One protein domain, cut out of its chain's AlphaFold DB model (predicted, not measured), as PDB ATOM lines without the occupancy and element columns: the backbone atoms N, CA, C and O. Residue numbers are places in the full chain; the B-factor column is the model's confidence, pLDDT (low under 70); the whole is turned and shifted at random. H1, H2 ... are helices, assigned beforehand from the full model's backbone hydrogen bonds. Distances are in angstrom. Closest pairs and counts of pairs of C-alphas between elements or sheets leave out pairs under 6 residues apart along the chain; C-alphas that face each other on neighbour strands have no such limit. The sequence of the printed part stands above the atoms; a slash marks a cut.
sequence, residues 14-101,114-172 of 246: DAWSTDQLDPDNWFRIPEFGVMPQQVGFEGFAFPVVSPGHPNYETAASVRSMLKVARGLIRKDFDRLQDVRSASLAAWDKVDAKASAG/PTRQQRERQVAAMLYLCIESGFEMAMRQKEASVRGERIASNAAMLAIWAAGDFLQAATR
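AT A GLANCE: This is residues 14 to 101 and 114 to 172 of the 246 residues of an uncharacterized protein of Variovorax sp. B4 (UniProt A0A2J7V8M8). Helices H2, H4 and H5 form an up-and-down bundle, each running against the one before; H3 crosses H4, and residues 95 to 101 stick out. H6 folds back on H5, while H1 lies off the bundle. The printed part has 147 residues with six named helices, H1 to H6 in order, and no named strand: all helix, compact, radius of gyration of the C-alphas 15.8 A, spans 48 by 36 by 27 A.

HOW THE PARTS SIT: H4, residues 116 to 139, and H5, residues 144 to 162, touch as a hairpin at a shallow tilt of 13 degrees; their closest C-alphas, Ala 138 and Arg 147, are 5.0 A apart. H2, residues 56 to 73, touches H4, closest C-alphas Ile 73 and Ala 124, 5.0 A. H3, residues 80 to 99, touches H4 with residues 83 to 91 alone, about perpendicular at 87 degrees; the closest C-alphas, Ser 87 and Ala 125, are 4.5 A apart. H6, residues 166 to 172, forms a hairpin with H5, closest C-alphas Ile 160 and Ala 169, 6.1 A. H1, residues 14 to 19, touches no helix. Every O i to N i+4 pair is within hydrogen-bond range in H1, H2, H3, H5 and H6; H4 has 18 of 20.

IN THESE COORDINATES: H4 measures 34.1 A, H3 28.5 A, H5 26.5 A and H2 25.5 A. C-alpha 14 is at (19.068, 31.739, -19.100), C-alpha 172 at (9.521, 16.538, -55.241).

THE WHOLE: H1 to H2 is a long link. Residues 102 to 113 are not printed; C-alphas 101 and 114 are 21.7 A apart. Mean pLDDT of the printed part is 72.3; residues 36 to 48, 88 to 101 and 160 to 172 are among those under 70.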
ATOM      1  N   ASP A  14      20.417  31.343 -19.515       86.12
ATOM      2  CA  ASP A  14      19.068  31.739 -19.100       86.12
ATOM      3  C   ASP A  14      18.044  31.460 -20.221       86.12
ATOM      4  O   ASP A  14      16.969  30.897 -19.976       86.12
ATOM      5  N   ALA A  15      18.405  31.755 -21.477       83.00
ATOM      6  CA  ALA A  15      17.598  31.417 -22.650       83.00
ATOM      7  C   ALA A  15      17.434  29.898 -22.806       83.00
ATOM      8  O   ALA A  15      16.319  29.414 -22.993       83.00
ATOM      9  N   TRP A  16      18.519  29.129 -22.657       82.94
ATOM     10  CA  TRP A  16      18.453  27.666 -22.664       82.94
ATOM     11  C   TRP A  16      17.548  27.123 -21.552       82.94
ATOM     12  O   TRP A  16      16.735  26.239 -21.813       82.94
ATOM     13  N   SER A  17      17.649  27.660 -20.333       81.81
ATOM     14  CA  SER A  17      16.811  27.238 -19.205       81.81
ATOM     15  C   SER A  17      15.332  27.497 -19.477       81.81
ATOM     16  O   SER A  17      14.493  26.674 -19.121       81.81
ATOM     17  N   THR A  18      15.011  28.613 -20.130       83.31
ATOM     18  CA  THR A  18      13.641  28.921 -20.559       83.31
ATOM     19  C   THR A  18      13.183  27.957 -21.652       83.31
ATOM     20  O   THR A  18      12.088  27.405 -21.571       83.31
ATOM     21  N   ASP A  19      14.044  27.681 -22.635       79.31
ATOM     22  CA  ASP A  19      13.755  26.766 -23.742       79.31
ATOM     23  C   ASP A  19      13.415  25.348 -23.265       79.31
ATOM     24  O   ASP A  19      12.592  24.681 -23.891       79.31
ATOM     25  N   GLN A  20      14.028  24.875 -22.175       76.88
ATOM     26  CA  GLN A  20      13.737  23.551 -21.609       76.88
ATOM     27  C   GLN A  20      12.312  23.421 -21.063       76.88
ATOM     28  O   GLN A  20      11.793  22.303 -20.971       76.88
ATOM     29  N   LEU A  21      11.698  24.545 -20.696       78.81
ATOM     30  CA  LEU A  21      10.359  24.605 -20.119       78.81
ATOM     31  C   LEU A  21       9.256  24.721 -21.180       78.81
ATOM     32  O   LEU A  21       8.082  24.637 -20.835       78.81
ATOM     33  N   ASP A  22       9.610  24.897 -22.455       80.31
ATOM     34  CA  ASP A  22       8.662  24.892 -23.570       80.31
ATOM     35  C   ASP A  22       8.567  23.461 -24.145       80.31
ATOM     36  O   ASP A  22       9.553  22.951 -24.692       80.31
ATOM     37  N   PRO A  23       7.411  22.776 -24.055       77.81
ATOM     38  CA  PRO A  23       7.267  21.424 -24.591       77.81
ATOM     39  C   PRO A  23       7.483  21.398 -26.112       77.81
ATOM     40  O   PRO A  23       7.990  20.414 -26.654       77.81
ATOM     41  N   ASP A  24       7.219  22.503 -26.815       78.94
ATOM     42  CA  ASP A  24       7.396  22.589 -28.266       78.94
ATOM     43  C   ASP A  24       8.859  22.685 -28.708       78.94
ATOM     44  O   ASP A  24       9.134  22.624 -29.909       78.94
ATOM     45  N   ASN A  25       9.801  22.769 -27.772       76.44
ATOM     46  CA  ASN A  25      11.231  22.730 -28.059       76.44
ATOM     47  C   ASN A  25      11.819  21.309 -28.059       76.44
ATOM     48  O   ASN A  25      12.969  21.119 -28.463       76.44
ATOM     49  N   TRP A  26      11.053  20.298 -27.644       77.75
ATOM     50  CA  TRP A  26      11.502  18.904 -27.605       77.75
ATOM     51  C   TRP A  26      11.288  18.209 -28.949       77.75
ATOM     52  O   TRP A  26      10.281  18.449 -29.608       77.75
ATOM     53  N   PHE A  27      12.179  17.314 -29.387       71.25
ATOM     54  CA  PHE A  27      12.013  16.674 -30.706       71.25
ATOM     55  C   PHE A  27      10.793  15.755 -30.764       71.25
ATOM     56  O   PHE A  27      10.097  15.719 -31.777       71.25
ATOM     57  N   ARG A  28      10.479  15.092 -29.651       71.62
ATOM     58  CA  ARG A  28       9.303  14.235 -29.513       71.62
ATOM     59  C   ARG A  28       8.527  14.603 -28.255       71.62
ATOM     60  O   ARG A  28       9.137  14.777 -27.204       71.62
ATOM     61  N   ILE A  29       7.207  14.721 -28.386       74.06
ATOM     62  CA  ILE A  29       6.276  15.003 -27.287       74.06
ATOM     63  C   ILE A  29       5.065  14.058 -27.364       74.06
ATOM     64  O   ILE A  29       4.726  13.580 -28.457       74.06
ATOM     65  N   PRO A  30       4.417  13.749 -26.231       66.19
ATOM     66  CA  PRO A  30       3.249  12.876 -26.214       66.19
ATOM     67  C   PRO A  30       1.996  13.577 -26.755       66.19
ATOM     68  O   PRO A  30       1.273  12.966 -27.538       66.19
ATOM     69  N   GLU A  31       1.796  14.848 -26.399       78.31
ATOM     70  CA  GLU A  31       0.671  15.706 -26.786       78.31
ATOM     71  C   GLU A  31       1.121  17.181 -26.758       78.31
ATOM     72  O   GLU A  31       2.111  17.521 -26.101       78.31
ATOM     73  N   PHE A  32       0.435  18.065 -27.484       82.19
ATOM     74  CA  PHE A  32       0.688  19.500 -27.457       82.19
ATOM     75  C   PHE A  32       0.547  20.065 -26.042       82.19
ATOM     76  O   PHE A  32      -0.413  19.779 -25.333       82.19
ATOM     77  N   GLY A  33       1.512  20.897 -25.641       80.56
ATOM     78  CA  GLY A  33       1.487  21.554 -24.334       80.56
ATOM     79  C   GLY A  33       1.762  20.630 -23.141       80.56
ATOM     80  O   GLY A  33       1.793  21.119 -22.016       80.56
ATOM     81  N   VAL A  34       1.988  19.328 -23.357       80.44
ATOM     82  CA  VAL A  34       2.288  18.378 -22.277       80.44
ATOM     83  C   VAL A  34       3.788  18.317 -22.017       80.44
ATOM     84  O   VAL A  34       4.585  18.016 -22.910       80.44
ATOM     85  N   MET A  35       4.163  18.568 -20.765       73.56
ATOM     86  CA  MET A  35       5.553  18.608 -20.322       73.56
ATOM     87  C   MET A  35       6.103  17.224 -19.953       73.56
ATOM     88  O   MET A  35       5.374  16.412 -19.378       73.56
ATOM     89  N   PRO A  36       7.410  16.971 -20.163       64.12
ATOM     90  CA  PRO A  36       8.051  15.727 -19.734       64.12
ATOM     91  C   PRO A  36       7.927  15.429 -18.240       64.12
ATOM     92  O   PRO A  36       7.940  14.274 -17.845       64.12
ATOM     93  N   GLN A  37       7.806  16.446 -17.391       67.69
ATOM     94  CA  GLN A  37       7.654  16.265 -15.945       67.69
ATOM     95  C   GLN A  37       6.211  15.920 -15.543       67.69
ATOM     96  O   GLN A  37       5.990  15.406 -14.451       67.69
ATOM     97  N   GLN A  38       5.227  16.208 -16.404       65.38
ATOM     98  CA  GLN A  38       3.804  15.945 -16.146       65.38
ATOM     99  C   GLN A  38       3.406  14.501 -16.461       65.38
ATOM    100  O   GLN A  38       2.378  14.023 -15.990       65.38
ATOM    101  N   VAL A  39       4.214  13.804 -17.258       59.62
ATOM    102  CA  VAL A  39       3.985  12.421 -17.666       59.62
ATOM    103  C   VAL A  39       5.315  11.680 -17.602       59.62
ATOM    104  O   VAL A  39       6.277  12.117 -18.216       59.62
ATOM    105  N   GLY A  40       5.396  10.562 -16.873       52.69
ATOM    106  CA  GLY A  40       6.610   9.734 -16.752       52.69
ATOM    107  C   GLY A  40       6.961   8.987 -18.046       52.69
ATOM    108  O   GLY A  40       7.044   7.764 -18.058       52.69
ATOM    109  N   PHE A  41       7.063   9.710 -19.159       49.38
ATOM    110  CA  PHE A  41       7.054   9.176 -20.510       49.38
ATOM    111  C   PHE A  41       8.482   9.015 -21.045       49.38
ATOM    112  O   PHE A  41       9.208   9.994 -21.207       49.38
ATOM    113  N   GLU A  42       8.857   7.790 -21.421       42.34
ATOM    114  CA  GLU A  42      10.129   7.467 -22.101       42.34
ATOM    115  C   GLU A  42      10.204   7.999 -23.552       42.34
ATOM    116  O   GLU A  42      11.202   7.832 -24.249       42.34
ATOM    117  N   GLY A  43       9.134   8.635 -24.041       43.19
ATOM    118  CA  GLY A  43       9.001   9.088 -25.425       43.19
ATOM    119  C   GLY A  43       9.579  10.466 -25.740       43.19
ATOM    120  O   GLY A  43       9.391  10.925 -26.862       43.19
ATOM    121  N   PHE A  44      10.278  11.136 -24.821       52.34
ATOM    122  CA  PHE A  44      11.044  12.340 -25.163       52.34
ATOM    123  C   PHE A  44      12.380  11.936 -25.794       52.34
ATOM    124  O   PHE A  44      13.277  11.427 -25.126       52.34
ATOM    125  N   ALA A  45      12.530  12.157 -27.100       54.09
ATOM    126  CA  ALA A  45      13.791  11.942 -27.801       54.09
ATOM    127  C   ALA A  45      14.554  13.269 -27.931       54.09
ATOM    128  O   ALA A  45      13.962  14.284 -28.282       54.09
ATOM    129  N   PHE A  46      15.868  13.218 -27.681       58.62
ATOM    130  CA  PHE A  46      16.846  14.320 -27.719       58.62
ATOM    131  C   PHE A  46      16.593  15.476 -26.736       58.62
ATOM    132  O   PHE A  46      15.755  16.338 -27.002       58.62
ATOM    133  N   PRO A  47      17.365  15.570 -25.636       58.56
ATOM    134  CA  PRO A  47      17.278  16.724 -24.751       58.56
ATOM    135  C   PRO A  47      17.699  18.003 -25.481       58.56
ATOM    136  O   PRO A  47      18.571  17.986 -26.357       58.56
ATOM    137  N   VAL A  48      17.112  19.131 -25.070       67.75
ATOM    138  CA  VAL A  48      17.608  20.472 -25.397       67.75
ATOM    139  C   VAL A  48      19.050  20.565 -24.891       67.75
ATOM    140  O   VAL A  48      19.302  20.720 -23.694       67.75
ATOM    141  N   VAL A  49      20.009  20.404 -25.804       75.38
ATOM    142  CA  VAL A  49      21.439  20.389 -25.474       75.38
ATOM    143  C   VAL A  49      21.866  21.729 -24.882       75.38
ATOM    144  O   VAL A  49      21.428  22.785 -25.339       75.38
ATOM    145  N   SER A  50      22.713  21.680 -23.856       79.31
ATOM    146  CA  SER A  50      23.205  22.877 -23.180       79.31
ATOM    147  C   SER A  50      24.196  23.665 -24.046       79.31
ATOM    148  O   SER A  50      24.885  23.083 -24.899       79.31
ATOM    149  N   PRO A  51      24.310  24.986 -23.822       80.88
ATOM    150  CA  PRO A  51      25.382  25.790 -24.389       80.88
ATOM    151  C   PRO A  51      26.759  25.161 -24.117       80.88
ATOM    152  O   PRO A  51      27.063  24.751 -22.997       80.88
ATOM    153  N   GLY A  52      27.595  25.055 -25.153       77.31
ATOM    154  CA  GLY A  52      28.903  24.384 -25.089       77.31
ATOM    155  C   GLY A  52      28.895  22.905 -25.500       77.31
ATOM    156  O   GLY A  52      29.967  22.316 -25.675       77.31
ATOM    157  N   HIS A  53      27.721  22.305 -25.721       81.94
ATOM    158  CA  HIS A  53      27.621  21.010 -26.390       81.94
ATOM    159  C   HIS A  53      28.007  21.143 -27.882       81.94
ATOM    160  O   HIS A  53      27.587  22.107 -28.524       81.94
ATOM    161  N   PRO A  54      28.730  20.175 -28.490       79.50
ATOM    162  CA  PRO A  54      29.170  20.267 -29.891       79.50
ATOM    163  C   PRO A  54      28.048  20.489 -30.915       79.50
ATOM    164  O   PRO A  54      28.280  21.052 -31.976       79.50
ATOM    165  N   ASN A  55      26.829  20.057 -30.585       76.75
ATOM    166  CA  ASN A  55      25.651  20.190 -31.445       76.75
ATOM    167  C   ASN A  55      24.709  21.334 -31.025       76.75
ATOM    168  O   ASN A  55      23.561  21.325 -31.457       76.75
ATOM    169  N   TYR A  56      25.132  22.262 -30.157       81.31
ATOM    170  CA  TYR A  56      24.249  23.307 -29.617       81.31
ATOM    171  C   TYR A  56      23.576  24.141 -30.713       81.31
ATOM    172  O   TYR A  56      22.351  24.164 -30.784       81.31
ATOM    173  N   GLU A  57      24.364  24.719 -31.621       81.00
ATOM    174  CA  GLU A  57      23.870  25.552 -32.730       81.00
ATOM    175  C   GLU A  57      22.932  24.788 -33.671       81.00
ATOM    176  O   GLU A  57      21.853  25.255 -34.047       81.00
ATOM    177  N   THR A  58      23.318  23.559 -34.026       80.56
ATOM    178  CA  THR A  58      22.503  22.689 -34.877       80.56
ATOM    179  C   THR A  58      21.179  22.354 -34.200       80.56
ATOM    180  O   THR A  58      20.128  22.450 -34.826       80.56
ATOM    181  N   ALA A  59      21.211  21.993 -32.918       79.50
ATOM    182  CA  ALA A  59      20.003  21.703 -32.167       79.50
ATOM    183  C   ALA A  59      19.121  22.947 -32.028       79.50
ATOM    184  O   ALA A  59      17.921  22.827 -32.229       79.50
ATOM    185  N   ALA A  60      19.689  24.125 -31.750       80.94
ATOM    186  CA  ALA A  60      18.948  25.384 -31.677       80.94
ATOM    187  C   ALA A  60      18.217  25.689 -32.993       80.94
ATOM    188  O   ALA A  60      17.011  25.931 -32.983       80.94
ATOM    189  N   SER A  61      18.906  25.548 -34.127       81.00
ATOM    190  CA  SER A  61      18.301  25.720 -35.456       81.00
ATOM    191  C   SER A  61      17.149  24.741 -35.691       81.00
ATOM    192  O   SER A  61      16.086  25.121 -36.183       81.00
ATOM    193  N   VAL A  62      17.334  23.470 -35.313       81.56
ATOM    194  CA  VAL A  62      16.268  22.476 -35.453       81.56
ATOM    195  C   VAL A  62      15.089  22.786 -34.534       81.56
ATOM    196  O   VAL A  62      13.957  22.712 -35.000       81.56
ATOM    197  N   ARG A  63      15.315  23.225 -33.290       81.69
ATOM    198  CA  ARG A  63      14.235  23.654 -32.382       81.69
ATOM    199  C   ARG A  63      13.375  24.752 -33.001       81.69
ATOM    200  O   ARG A  63      12.153  24.628 -33.003       81.69
ATOM    201  N   SER A  64      13.987  25.775 -33.598       82.44
ATOM    202  CA  SER A  64      13.241  26.833 -34.289       82.44
ATOM    203  C   SER A  64      12.348  26.274 -35.403       82.44
ATOM    204  O   SER A  64      11.190  26.674 -35.522       82.44
ATOM    205  N   MET A  65      12.842  25.300 -36.174       81.31
ATOM    206  CA  MET A  65      12.051  24.629 -37.212       81.31
ATOM    207  C   MET A  65      10.901  23.800 -36.628       81.31
ATOM    208  O   MET A  65       9.779  23.897 -37.126       81.31
ATOM    209  N   LEU A  66      11.143  23.034 -35.556       81.62
ATOM    210  CA  LEU A  66      10.098  22.275 -34.858       81.62
ATOM    211  C   LEU A  66       8.975  23.203 -34.377       81.62
ATOM    212  O   LEU A  66       7.799  22.899 -34.575       81.62
ATOM    213  N   LYS A  67       9.335  24.350 -33.790       82.81
ATOM    214  CA  LYS A  67       8.385  25.332 -33.253       82.81
ATOM    215  C   LYS A  67       7.510  25.946 -34.341       82.81
ATOM    216  O   LYS A  67       6.288  25.956 -34.202       82.81
ATOM    217  N   VAL A  68       8.114  26.392 -35.446       83.31
ATOM    218  CA  VAL A  68       7.372  26.896 -36.618       83.31
ATOM    219  C   VAL A  68       6.383  25.846 -37.097       83.31
ATOM    220  O   VAL A  68       5.205  26.125 -37.314       83.31
ATOM    221  N   ALA A  69       6.858  24.619 -37.230       81.50
ATOM    222  CA  ALA A  69       6.086  23.583 -37.856       81.50
ATOM    223  C   ALA A  69       4.947  23.057 -36.967       81.50
ATOM    224  O   ALA A  69       3.837  22.860 -37.454       81.50
ATOM    225  N   ARG A  70       5.155  22.953 -35.648       84.62
ATOM    226  CA  ARG A  70       4.070  22.722 -34.678       84.62
ATOM    227  C   ARG A  70       3.049  23.855 -34.683       84.62
ATOM    228  O   ARG A  70       1.854  23.584 -34.631       84.62
ATOM    229  N   GLY A  71       3.502  25.102 -34.809       85.31
ATOM    230  CA  GLY A  71       2.618  26.256 -34.971       85.31
ATOM    231  C   GLY A  71       1.737  26.163 -36.218       85.31
ATOM    232  O   GLY A  71       0.570  26.538 -36.165       85.31
ATOM    233  N   LEU A  72       2.261  25.622 -37.325       82.25
ATOM    234  CA  LEU A  72       1.465  25.345 -38.525       82.25
ATOM    235  C   LEU A  72       0.452  24.223 -38.284       82.25
ATOM    236  O   LEU A  72      -0.713  24.393 -38.617       82.25
ATOM    237  N   ILE A  73       0.868  23.123 -37.654       85.50
ATOM    238  CA  ILE A  73      -0.011  21.976 -37.377       85.50
ATOM    239  C   ILE A  73      -1.182  22.368 -36.464       85.50
ATOM    240  O   ILE A  73      -2.314  21.960 -36.707       85.50
ATOM    241  N   ARG A  74      -0.931  23.199 -35.444       88.19
ATOM    242  CA  ARG A  74      -1.956  23.669 -34.497       88.19
ATOM    243  C   ARG A  74      -3.061  24.517 -35.118       88.19
ATOM    244  O   ARG A  74      -4.093  24.700 -34.488       88.19
ATOM    245  N   LYS A  75      -2.868  25.041 -36.332       86.31
ATOM    246  CA  LYS A  75      -3.949  25.731 -37.054       86.31
ATOM    247  C   LYS A  75      -5.071  24.770 -37.446       86.31
ATOM    248  O   LYS A  75      -6.212  25.194 -37.583       86.31
ATOM    249  N   ASP A  76      -4.722  23.499 -37.625       85.31
ATOM    250  CA  ASP A  76      -5.578  22.476 -38.214       85.31
ATOM    251  C   ASP A  76      -5.938  21.351 -37.234       85.31
ATOM    252  O   ASP A  76      -6.904  20.617 -37.465       85.31
ATOM    253  N   PHE A  77      -5.178  21.195 -36.147       86.81
ATOM    254  CA  PHE A  77      -5.356  20.131 -35.165       86.81
ATOM    255  C   PHE A  77      -5.175  20.635 -33.734       86.81
ATOM    256  O   PHE A  77      -4.126  21.175 -33.387       86.81
ATOM    257  N   ASP A  78      -6.162  20.347 -32.888       87.44
ATOM    258  CA  ASP A  78      -6.123  20.680 -31.460       87.44
ATOM    259  C   ASP A  78      -5.236  19.715 -30.662       87.44
ATOM    260  O   ASP A  78      -4.678  20.087 -29.630       87.44
ATOM    261  N   ARG A  79      -5.099  18.471 -31.142       84.50
ATOM    262  CA  ARG A  79      -4.337  17.398 -30.494       84.50
ATOM    263  C   ARG A  79      -3.331  16.766 -31.442       84.50
ATOM    264  O   ARG A  79      -3.642  16.454 -32.590       84.50
ATOM    265  N   LEU A  80      -2.135  16.495 -30.941       81.56
ATOM    266  CA  LEU A  80      -1.052  15.824 -31.647       81.56
ATOM    267  C   LEU A  80      -1.423  14.390 -32.024       81.56
ATOM    268  O   LEU A  80      -1.011  13.899 -33.075       81.56
ATOM    269  N   GLN A  81      -2.212  13.715 -31.188       79.62
ATOM    270  CA  GLN A  81      -2.703  12.371 -31.488       79.62
ATOM    271  C   GLN A  81      -3.571  12.336 -32.758       79.62
ATOM    272  O   GLN A  81      -3.488  11.385 -33.543       79.62
ATOM    273  N   ASP A  82      -4.346  13.391 -33.005       81.94
ATOM    274  CA  ASP A  82      -5.180  13.500 -34.203       81.94
ATOM    275  C   ASP A  82      -4.313  13.710 -35.446       81.94
ATOM    276  O   ASP A  82      -4.571  13.127 -36.500       81.94
ATOM    277  N   VAL A  83      -3.227  14.475 -35.302       83.62
ATOM    278  CA  VAL A  83      -2.220  14.669 -36.353       83.62
ATOM    279  C   VAL A  83      -1.548  13.342 -36.697       83.62
ATOM    280  O   VAL A  83      -1.462  12.995 -37.872       83.62
ATOM    281  N   ARG A  84      -1.116  12.572 -35.685       77.62
ATOM    282  CA  ARG A  84      -0.526  11.231 -35.861       77.62
ATOM    283  C   ARG A  84      -1.458  10.327 -36.657       77.62
ATOM    284  O   ARG A  84      -1.046   9.767 -37.671       77.62
ATOM    285  N   SER A  85      -2.716  10.240 -36.238       76.62
ATOM    286  CA  SER A  85      -3.730   9.405 -36.891       76.62
ATOM    287  C   SER A  85      -3.972   9.844 -38.339       76.62
ATOM    288  O   SER A  85      -3.951   9.019 -39.253       76.62
ATOM    289  N   ALA A  86      -4.112  11.152 -38.574       75.88
ATOM    290  CA  ALA A  86      -4.261  11.710 -39.915       75.88
ATOM    291  C   ALA A  86      -3.017  11.478 -40.789       75.88
ATOM    292  O   ALA A  86      -3.142  11.302 -42.000       75.88
ATOM    293  N   SER A  87      -1.826  11.459 -40.189       73.69
ATOM    294  CA  SER A  87      -0.564  11.285 -40.907       73.69
ATOM    295  C   SER A  87      -0.367   9.853 -41.386       73.69
ATOM    296  O   SER A  87       0.033   9.653 -42.529       73.69
ATOM    297  N   LEU A  88      -0.739   8.866 -40.564       69.88
ATOM    298  CA  LEU A  88      -0.748   7.456 -40.953       69.88
ATOM    299  C   LEU A  88      -1.733   7.229 -42.103       69.88
ATOM    300  O   LEU A  88      -1.347   6.708 -43.143       69.88
ATOM    301  N   ALA A  89      -2.956   7.757 -41.985       67.62
ATOM    302  CA  ALA A  89      -3.953   7.665 -43.051       67.62
ATOM    303  C   ALA A  89      -3.515   8.366 -44.354       67.62
ATOM    304  O   ALA A  89      -3.852   7.921 -45.452       67.62
ATOM    305  N   ALA A  90      -2.779   9.479 -44.260       67.06
ATOM    306  CA  ALA A  90      -2.202  10.145 -45.425       67.06
ATOM    307  C   ALA A  90      -1.061   9.321 -46.044       67.06
ATOM    308  O   ALA A  90      -0.963   9.244 -47.270       67.06
ATOM    309  N   TRP A  91      -0.235   8.681 -45.213       63.53
ATOM    310  CA  TRP A  91       0.868   7.835 -45.654       63.53
ATOM    311  C   TRP A  91       0.385   6.565 -46.352       63.53
ATOM    312  O   TRP A  91       0.876   6.263 -47.436       63.53
ATOM    313  N   ASP A  92      -0.638   5.895 -45.820       63.56
ATOM    314  CA  ASP A  92      -1.249   4.712 -46.441       63.56
ATOM    315  C   ASP A  92      -1.742   5.023 -47.863       63.56
ATOM    316  O   ASP A  92      -1.542   4.246 -48.798       63.56
ATOM    317  N   LYS A  93      -2.304   6.222 -48.069       62.78
ATOM    318  CA  LYS A  93      -2.701   6.700 -49.401       62.78
ATOM    319  C   LYS A  93      -1.501   6.927 -50.317       62.78
ATOM    320  O   LYS A  93      -1.602   6.666 -51.513       62.78
ATOM    321  N   VAL A  94      -0.386   7.445 -49.801       58.59
ATOM    322  CA  VAL A  94       0.849   7.646 -50.579       58.59
ATOM    323  C   VAL A  94       1.496   6.309 -50.936       58.59
ATOM    324  O   VAL A  94       1.955   6.165 -52.065       58.59
ATOM    325  N   ASP A  95       1.508   5.334 -50.029       57.56
ATOM    326  CA  ASP A  95       2.112   4.016 -50.253       57.56
ATOM    327  C   ASP A  95       1.297   3.170 -51.246       57.56
ATOM    328  O   ASP A  95       1.844   2.605 -52.202       57.56
ATOM    329  N   ALA A  96      -0.035   3.202 -51.122       57.78
ATOM    330  CA  ALA A  96      -0.946   2.629 -52.111       57.78
ATOM    331  C   ALA A  96      -0.721   3.247 -53.506       57.78
ATOM    332  O   ALA A  96      -0.566   2.531 -54.496       57.78
ATOM    333  N   LYS A  97      -0.591   4.579 -53.581       55.69
ATOM    334  CA  LYS A  97      -0.257   5.311 -54.818       55.69
ATOM    335  C   LYS A  97       1.137   4.986 -55.343       55.69
ATOM    336  O   LYS A  97       1.359   4.939 -56.549       55.69
ATOM    337  N   ALA A  98       2.103   4.780 -54.454       51.97
ATOM    338  CA  ALA A  98       3.471   4.496 -54.841       51.97
ATOM    339  C   ALA A  98       3.602   3.123 -55.508       51.97
ATOM    340  O   ALA A  98       4.413   2.976 -56.429       51.97
ATOM    341  N   SER A  99       2.778   2.176 -55.068       50.41
ATOM    342  CA  SER A  99       2.682   0.812 -55.585       50.41
ATOM    343  C   SER A  99       1.981   0.727 -56.950       50.41
ATOM    344  O   SER A  99       2.267  -0.193 -57.710       50.41
ATOM    345  N   ALA A 100       1.142   1.711 -57.302       51.66
ATOM    346  CA  ALA A 100       0.430   1.787 -58.586       51.66
ATOM    347  C   ALA A 100       1.279   2.326 -59.764       51.66
ATOM    348  O   ALA A 100       0.879   2.233 -60.919       51.66
ATOM    349  N   GLY A 101       2.484   2.851 -59.506       39.28
ATOM    350  CA  GLY A 101       3.389   3.376 -60.540       39.28
ATOM    351  C   GLY A 101       3.325   4.905 -60.736       39.28
ATOM    352  O   GLY A 101       2.459   5.582 -60.194       39.28
ATOM    353  N   PRO A 114     -11.094  16.274 -52.650       65.56
ATOM    354  CA  PRO A 114     -11.007  16.697 -51.262       65.56
ATOM    355  C   PRO A 114     -11.187  18.209 -51.168       65.56
ATOM    356  O   PRO A 114     -10.641  18.967 -51.982       65.56
ATOM    357  N   THR A 115     -11.935  18.656 -50.164       74.62
ATOM    358  CA  THR A 115     -12.127  20.083 -49.906       74.62
ATOM    359  C   THR A 115     -10.789  20.752 -49.597       74.62
ATOM    360  O   THR A 115      -9.809  20.104 -49.216       74.62
ATOM    361  N   ARG A 116     -10.724  22.080 -49.739       71.00
ATOM    362  CA  ARG A 116      -9.520  22.852 -49.393       71.00
ATOM    363  C   ARG A 116      -9.048  22.559 -47.962       71.00
ATOM    364  O   ARG A 116      -7.876  22.264 -47.774       71.00
ATOM    365  N   GLN A 117      -9.979  22.537 -47.012       75.25
ATOM    366  CA  GLN A 117      -9.699  22.237 -45.610       75.25
ATOM    367  C   GLN A 117      -9.179  20.804 -45.413       75.25
ATOM    368  O   GLN A 117      -8.239  20.581 -44.659       75.25
ATOM    369  N   GLN A 118      -9.741  19.814 -46.116       72.06
ATOM    370  CA  GLN A 118      -9.233  18.437 -46.064       72.06
ATOM    371  C   GLN A 118      -7.807  18.331 -46.614       72.06
ATOM    372  O   GLN A 118      -6.996  17.587 -46.065       72.06
ATOM    373  N   ARG A 119      -7.486  19.091 -47.670       69.62
ATOM    374  CA  ARG A 119      -6.120  19.177 -48.198       69.62
ATOM    375  C   ARG A 119      -5.177  19.810 -47.180       69.62
ATOM    376  O   ARG A 119      -4.148  19.215 -46.896       69.62
ATOM    377  N   GLU A 120      -5.545  20.950 -46.600       73.25
ATOM    378  CA  GLU A 120      -4.760  21.658 -45.573       73.25
ATOM    379  C   GLU A 120      -4.478  20.754 -44.356       73.25
ATOM    380  O   GLU A 120      -3.318  20.584 -43.973       73.25
ATOM    381  N   ARG A 121      -5.482  20.023 -43.853       76.06
ATOM    382  CA  ARG A 121      -5.289  19.033 -42.775       76.06
ATOM    383  C   ARG A 121      -4.364  17.879 -43.174       76.06
ATOM    384  O   ARG A 121      -3.538  17.457 -42.367       76.06
ATOM    385  N   GLN A 122      -4.463  17.363 -44.402       71.50
ATOM    386  CA  GLN A 122      -3.536  16.335 -44.898       71.50
ATOM    387  C   GLN A 122      -2.100  16.865 -44.999       71.50
ATOM    388  O   GLN A 122      -1.160  16.142 -44.671       71.50
ATOM    389  N   VAL A 123      -1.918  18.129 -45.397       71.12
ATOM    390  CA  VAL A 123      -0.604  18.791 -45.422       71.12
ATOM    391  C   VAL A 123      -0.000  18.857 -44.028       71.12
ATOM    392  O   VAL A 123       1.126  18.402 -43.825       71.12
ATOM    393  N   ALA A 124      -0.754  19.394 -43.071       75.81
ATOM    394  CA  ALA A 124      -0.321  19.520 -41.687       75.81
ATOM    395  C   ALA A 124       0.007  18.146 -41.066       75.81
ATOM    396  O   ALA A 124       0.994  18.005 -40.344       75.81
ATOM    397  N   ALA A 125      -0.740  17.101 -41.422       74.94
ATOM    398  CA  ALA A 125      -0.442  15.737 -40.996       74.94
ATOM    399  C   ALA A 125       0.853  15.170 -41.618       74.94
ATOM    400  O   ALA A 125       1.641  14.523 -40.933       74.94
ATOM    401  N   MET A 126       1.134  15.435 -42.895       73.00
ATOM    402  CA  MET A 126       2.386  14.999 -43.541       73.00
ATOM    403  C   MET A 126       3.617  15.756 -43.022       73.00
ATOM    404  O   MET A 126       4.706  15.186 -42.898       73.00
ATOM    405  N   LEU A 127       3.432  17.032 -42.683       75.06
ATOM    406  CA  LEU A 127       4.434  17.884 -42.051       75.06
ATOM    407  C   LEU A 127       4.916  17.262 -40.728       75.06
ATOM    408  O   LEU A 127       6.122  17.161 -40.494       75.06
ATOM    409  N   TYR A 128       3.988  16.751 -39.917       75.25
ATOM    410  CA  TYR A 128       4.275  16.069 -38.657       75.25
ATOM    411  C   TYR A 128       5.251  14.887 -38.791       75.25
ATOM    412  O   TYR A 128       6.229  14.819 -38.044       75.25
ATOM    413  N   LEU A 129       5.059  14.005 -39.781       67.50
ATOM    414  CA  LEU A 129       5.954  12.861 -40.026       67.50
ATOM    415  C   LEU A 129       7.387  13.298 -40.337       67.50
ATOM    416  O   LEU A 129       8.353  12.668 -39.902       67.50
ATOM    417  N   CYS A 130       7.532  14.391 -41.078       68.06
ATOM    418  CA  CYS A 130       8.838  14.881 -41.507       68.06
ATOM    419  C   CYS A 130       9.594  15.577 -40.373       68.06
ATOM    420  O   CYS A 130      10.823  15.584 -40.350       68.06
ATOM    421  N   ILE A 131       8.858  16.107 -39.402       70.88
ATOM    422  CA  ILE A 131       9.401  16.766 -38.219       70.88
ATOM    423  C   ILE A 131       9.794  15.745 -37.163       70.88
ATOM    424  O   ILE A 131      10.943  15.747 -36.730       70.88
ATOM    425  N   GLU A 132       8.857  14.881 -36.762       68.69
ATOM    426  CA  GLU A 132       9.090  13.912 -35.688       68.69
ATOM    427  C   GLU A 132      10.122  12.880 -36.149       68.69
ATOM    428  O   GLU A 132      11.183  12.767 -35.547       68.69
ATOM    429  N   SER A 133       9.895  12.208 -37.280       65.50
ATOM    430  CA  SER A 133      10.818  11.168 -37.745       65.50
ATOM    431  C   SER A 133      12.071  11.755 -38.397       65.50
ATOM    432  O   SER A 133      13.181  11.277 -38.167       65.50
ATOM    433  N   GLY A 134      11.933  12.807 -39.208       70.62
ATOM    434  CA  GLY A 134      13.040  13.323 -40.017       70.62
ATOM    435  C   GLY A 134      14.124  14.026 -39.201       70.62
ATOM    436  O   GLY A 134      15.310  13.715 -39.365       70.62
ATOM    437  N   PHE A 135      13.756  14.973 -38.331       74.75
ATOM    438  CA  PHE A 135      14.738  15.710 -37.526       74.75
ATOM    439  C   PHE A 135      15.309  14.862 -36.393       74.75
ATOM    440  O   PHE A 135      16.516  14.923 -36.148       74.75
ATOM    441  N   GLU A 136      14.495  14.019 -35.756       75.12
ATOM    442  CA  GLU A 136      14.986  13.079 -34.750       75.12
ATOM    443  C   GLU A 136      16.028  12.127 -35.357       75.12
ATOM    444  O   GLU A 136      17.143  12.006 -34.841       75.12
ATOM    445  N   MET A 137      15.724  11.501 -36.501       72.25
ATOM    446  CA  MET A 137      16.674  10.619 -37.186       72.25
ATOM    447  C   MET A 137      17.932  11.355 -37.647       72.25
ATOM    448  O   MET A 137      19.014  10.762 -37.631       72.25
ATOM    449  N   ALA A 138      17.816  12.621 -38.059       76.62
ATOM    450  CA  ALA A 138      18.965  13.443 -38.429       76.62
ATOM    451  C   ALA A 138      19.884  13.696 -37.225       76.62
ATOM    452  O   ALA A 138      21.104  13.573 -37.339       76.62
ATOM    453  N   MET A 139      19.313  13.966 -36.051       77.50
ATOM    454  CA  MET A 139      20.083  14.183 -34.824       77.50
ATOM    455  C   MET A 139      20.756  12.903 -34.307       77.50
ATOM    456  O   MET A 139      21.837  12.999 -33.719       77.50
ATOM    457  N   ARG A 140      20.202  11.715 -34.603       76.62
ATOM    458  CA  ARG A 140      20.822  10.398 -34.312       76.62
ATOM    459  C   ARG A 140      22.038  10.082 -35.181       76.62
ATOM    460  O   ARG A 140      22.792   9.169 -34.842       76.62
ATOM    461  N   GLN A 141      22.254  10.797 -36.286       80.12
ATOM    462  CA  GLN A 141      23.384  10.517 -37.170       80.12
ATOM    463  C   GLN A 141      24.715  10.829 -36.478       80.12
ATOM    464  O   GLN A 141      24.885  11.878 -35.855       80.12
ATOM    465  N   LYS A 142      25.685   9.920 -36.597       78.62
ATOM    466  CA  LYS A 142      27.029  10.126 -36.039       78.62
ATOM    467  C   LYS A 142      27.836  11.098 -36.899       78.62
ATOM    468  O   LYS A 142      28.477  12.000 -36.367       78.62
ATOM    469  N   GLU A 143      27.740  10.955 -38.218       82.19
ATOM    470  CA  GLU A 143      28.454  11.788 -39.183       82.19
ATOM    471  C   GLU A 143      27.802  13.164 -39.345       82.19
ATOM    472  O   GLU A 143      26.603  13.289 -39.601       82.19
ATOM    473  N   ALA A 144      28.607  14.220 -39.200       75.62
ATOM    474  CA  ALA A 144      28.139  15.601 -39.297       75.62
ATOM    475  C   ALA A 144      27.641  15.966 -40.707       75.62
ATOM    476  O   ALA A 144      26.655  16.689 -40.822       75.62
ATOM    477  N   SER A 145      28.271  15.430 -41.755       74.31
ATOM    478  CA  SER A 145      27.861  15.619 -43.154       74.31
ATOM    479  C   SER A 145      26.457  15.067 -43.408       74.31
ATOM    480  O   SER A 145      25.575  15.800 -43.847       74.31
ATOM    481  N   VAL A 146      26.221  13.804 -43.038       74.56
ATOM    482  CA  VAL A 146      24.922  13.127 -43.196       74.56
ATOM    483  C   VAL A 146      23.837  13.800 -42.354       74.56
ATOM    484  O   VAL A 146      22.699  13.957 -42.800       74.56
ATOM    485  N   ARG A 147      24.176  14.233 -41.131       83.88
ATOM    486  CA  ARG A 147      23.274  15.028 -40.287       83.88
ATOM    487  C   ARG A 147      22.888  16.341 -40.967       83.88
ATOM    488  O   ARG A 147      21.701  16.645 -41.040       83.88
ATOM    489  N   GLY A 148      23.868  17.094 -41.466       73.88
ATOM    490  CA  GLY A 148      23.651  18.379 -42.133       73.88
ATOM    491  C   GLY A 148      22.775  18.256 -43.379       73.88
ATOM    492  O   GLY A 148      21.818  19.011 -43.521       73.88
ATOM    493  N   GLU A 149      23.036  17.258 -44.226       76.88
ATOM    494  CA  GLU A 149      22.236  16.980 -45.427       76.88
ATOM    495  C   GLU A 149      20.767  16.700 -45.080       76.88
ATOM    496  O   GLU A 149      19.857  17.291 -45.664       76.88
ATOM    497  N   ARG A 150      20.518  15.850 -44.076       78.50
ATOM    498  CA  ARG A 150      19.151  15.530 -43.635       78.50
ATOM    499  C   ARG A 150      18.432  16.740 -43.048       78.50
ATOM    500  O   ARG A 150      17.260  16.949 -43.352       78.50
ATOM    501  N   ILE A 151      19.121  17.541 -42.235       80.38
ATOM    502  CA  ILE A 151      18.555  18.774 -41.672       80.38
ATOM    503  C   ILE A 151      18.195  19.751 -42.794       80.38
ATOM    504  O   ILE A 151      17.087  20.279 -42.791       80.38
ATOM    505  N   ALA A 152      19.084  19.948 -43.770       77.62
ATOM    506  CA  ALA A 152      18.837  20.825 -44.910       77.62
ATOM    507  C   ALA A 152      17.649  20.347 -45.761       77.62
ATOM    508  O   ALA A 152      16.801  21.155 -46.135       77.62
ATOM    509  N   SER A 153      17.540  19.037 -46.009       76.25
ATOM    510  CA  SER A 153      16.402  18.449 -46.725       76.25
ATOM    511  C   SER A 153      15.076  18.721 -46.006       76.25
ATOM    512  O   SER A 153      14.123  19.195 -46.623       76.25
ATOM    513  N   ASN A 154      15.019  18.485 -44.693       76.88
ATOM    514  CA  ASN A 154      13.808  18.731 -43.904       76.88
ATOM    515  C   ASN A 154      13.467  20.232 -43.824       76.88
ATOM    516  O   ASN A 154      12.296  20.602 -43.884       76.88
ATOM    517  N   ALA A 155      14.478  21.102 -43.731       76.69
ATOM    518  CA  ALA A 155      14.302  22.554 -43.736       76.69
ATOM    519  C   ALA A 155      13.724  23.056 -45.068       76.69
ATOM    520  O   ALA A 155      12.792  23.859 -45.078       76.69
ATOM    521  N   ALA A 156      14.235  22.547 -46.192       74.75
ATOM    522  CA  ALA A 156      13.723  22.880 -47.518       74.75
ATOM    523  C   ALA A 156      12.252  22.471 -47.668       74.75
ATOM    524  O   ALA A 156      11.446  23.235 -48.192       74.75
ATOM    525  N   MET A 157      11.878  21.300 -47.151       71.81
ATOM    526  CA  MET A 157      10.484  20.855 -47.143       71.81
ATOM    527  C   MET A 157       9.591  21.773 -46.304       71.81
ATOM    528  O   MET A 157       8.539  22.195 -46.783       71.81
ATOM    529  N   LEU A 158      10.035  22.148 -45.099       74.31
ATOM    530  CA  LEU A 158       9.332  23.114 -44.252       74.31
ATOM    531  C   LEU A 158       9.123  24.458 -44.953       74.31
ATOM    532  O   LEU A 158       8.028  25.014 -44.884       74.31
ATOM    533  N   ALA A 159      10.136  24.956 -45.660       71.94
ATOM    534  CA  ALA A 159      10.040  26.204 -46.408       71.94
ATOM    535  C   ALA A 159       9.018  26.123 -47.553       71.94
ATOM    536  O   ALA A 159       8.202  27.033 -47.707       71.94
ATOM    537  N   ILE A 160       9.005  25.027 -48.324       68.12
ATOM    538  CA  ILE A 160       8.021  24.845 -49.404       68.12
ATOM    539  C   ILE A 160       6.599  24.743 -48.828       68.12
ATOM    540  O   ILE A 160       5.660  25.299 -49.397       68.12
ATOM    541  N   TRP A 161       6.434  24.098 -47.670       68.62
ATOM    542  CA  TRP A 161       5.147  24.045 -46.977       68.62
ATOM    543  C   TRP A 161       4.687  25.403 -46.458       68.62
ATOM    544  O   TRP A 161       3.528  25.759 -46.657       68.62
ATOM    545  N   ALA A 162       5.582  26.185 -45.856       66.00
ATOM    546  CA  ALA A 162       5.272  27.543 -45.419       66.00
ATOM    547  C   ALA A 162       4.880  28.461 -46.595       66.00
ATOM    548  O   ALA A 162       4.078  29.373 -46.411       66.00
ATOM    549  N   ALA A 163       5.397  28.195 -47.798       67.38
ATOM    550  CA  ALA A 163       5.060  28.920 -49.024       67.38
ATOM    551  C   ALA A 163       3.724  28.491 -49.673       67.38
ATOM    552  O   ALA A 163       3.289  29.125 -50.630       67.38
ATOM    553  N   GLY A 164       3.060  27.443 -49.170       58.03
ATOM    554  CA  GLY A 164       1.727  27.025 -49.624       58.03
ATOM    555  C   GLY A 164       1.685  26.149 -50.886       58.03
ATOM    556  O   GLY A 164       0.592  25.840 -51.358       58.03
ATOM    557  N   ASP A 165       2.826  25.693 -51.415       60.97
ATOM    558  CA  ASP A 165       2.906  24.933 -52.679       60.97
ATOM    559  C   ASP A 165       3.085  23.413 -52.440       60.97
ATOM    560  O   ASP A 165       4.074  22.767 -52.803       60.97
ATOM    561  N   PHE A 166       2.112  22.835 -51.727       55.16
ATOM    562  CA  PHE A 166       2.172  21.499 -51.117       55.16
ATOM    563  C   PHE A 166       2.344  20.328 -52.095       55.16
ATOM    564  O   PHE A 166       3.121  19.408 -51.827       55.16
ATOM    565  N   LEU A 167       1.612  20.333 -53.214       51.16
ATOM    566  CA  LEU A 167       1.648  19.217 -54.163       51.16
ATOM    567  C   LEU A 167       3.042  19.108 -54.796       51.16
ATOM    568  O   LEU A 167       3.587  18.014 -54.914       51.16
ATOM    569  N   GLN A 168       3.670  20.250 -55.103       53.84
ATOM    570  CA  GLN A 168       5.049  20.281 -55.581       53.84
ATOM    571  C   GLN A 168       6.043  19.778 -54.531       53.84
ATOM    572  O   GLN A 168       6.949  19.036 -54.902       53.84
ATOM    573  N   ALA A 169       5.889  20.115 -53.243       51.16
ATOM    574  CA  ALA A 169       6.748  19.575 -52.177       51.16
ATOM    575  C   ALA A 169       6.682  18.043 -52.093       51.16
ATOM    576  O   ALA A 169       7.716  17.377 -52.147       51.16
ATOM    577  N   ALA A 170       5.474  17.480 -52.000       50.72
ATOM    578  CA  ALA A 170       5.269  16.038 -51.841       50.72
ATOM    579  C   ALA A 170       5.689  15.244 -53.095       50.72
ATOM    580  O   ALA A 170       6.312  14.179 -52.995       50.72
ATOM    581  N   THR A 171       5.426  15.778 -54.293       52.50
ATOM    582  CA  THR A 171       5.910  15.191 -55.552       52.50
ATOM    583  C   THR A 171       7.432  15.294 -55.666       52.50
ATOM    584  O   THR A 171       8.079  14.330 -56.073       52.50
ATOM    585  N   ARG A 172       8.053  16.409 -55.257       52.72
ATOM    586  CA  ARG A 172       9.521  16.538 -55.241       52.72
ATOM    587  C   ARG A 172      10.172  15.603 -54.224       52.72
ATOM    588  O   ARG A 172      11.222  15.056 -54.549       52.72
TER     589      ARG A 172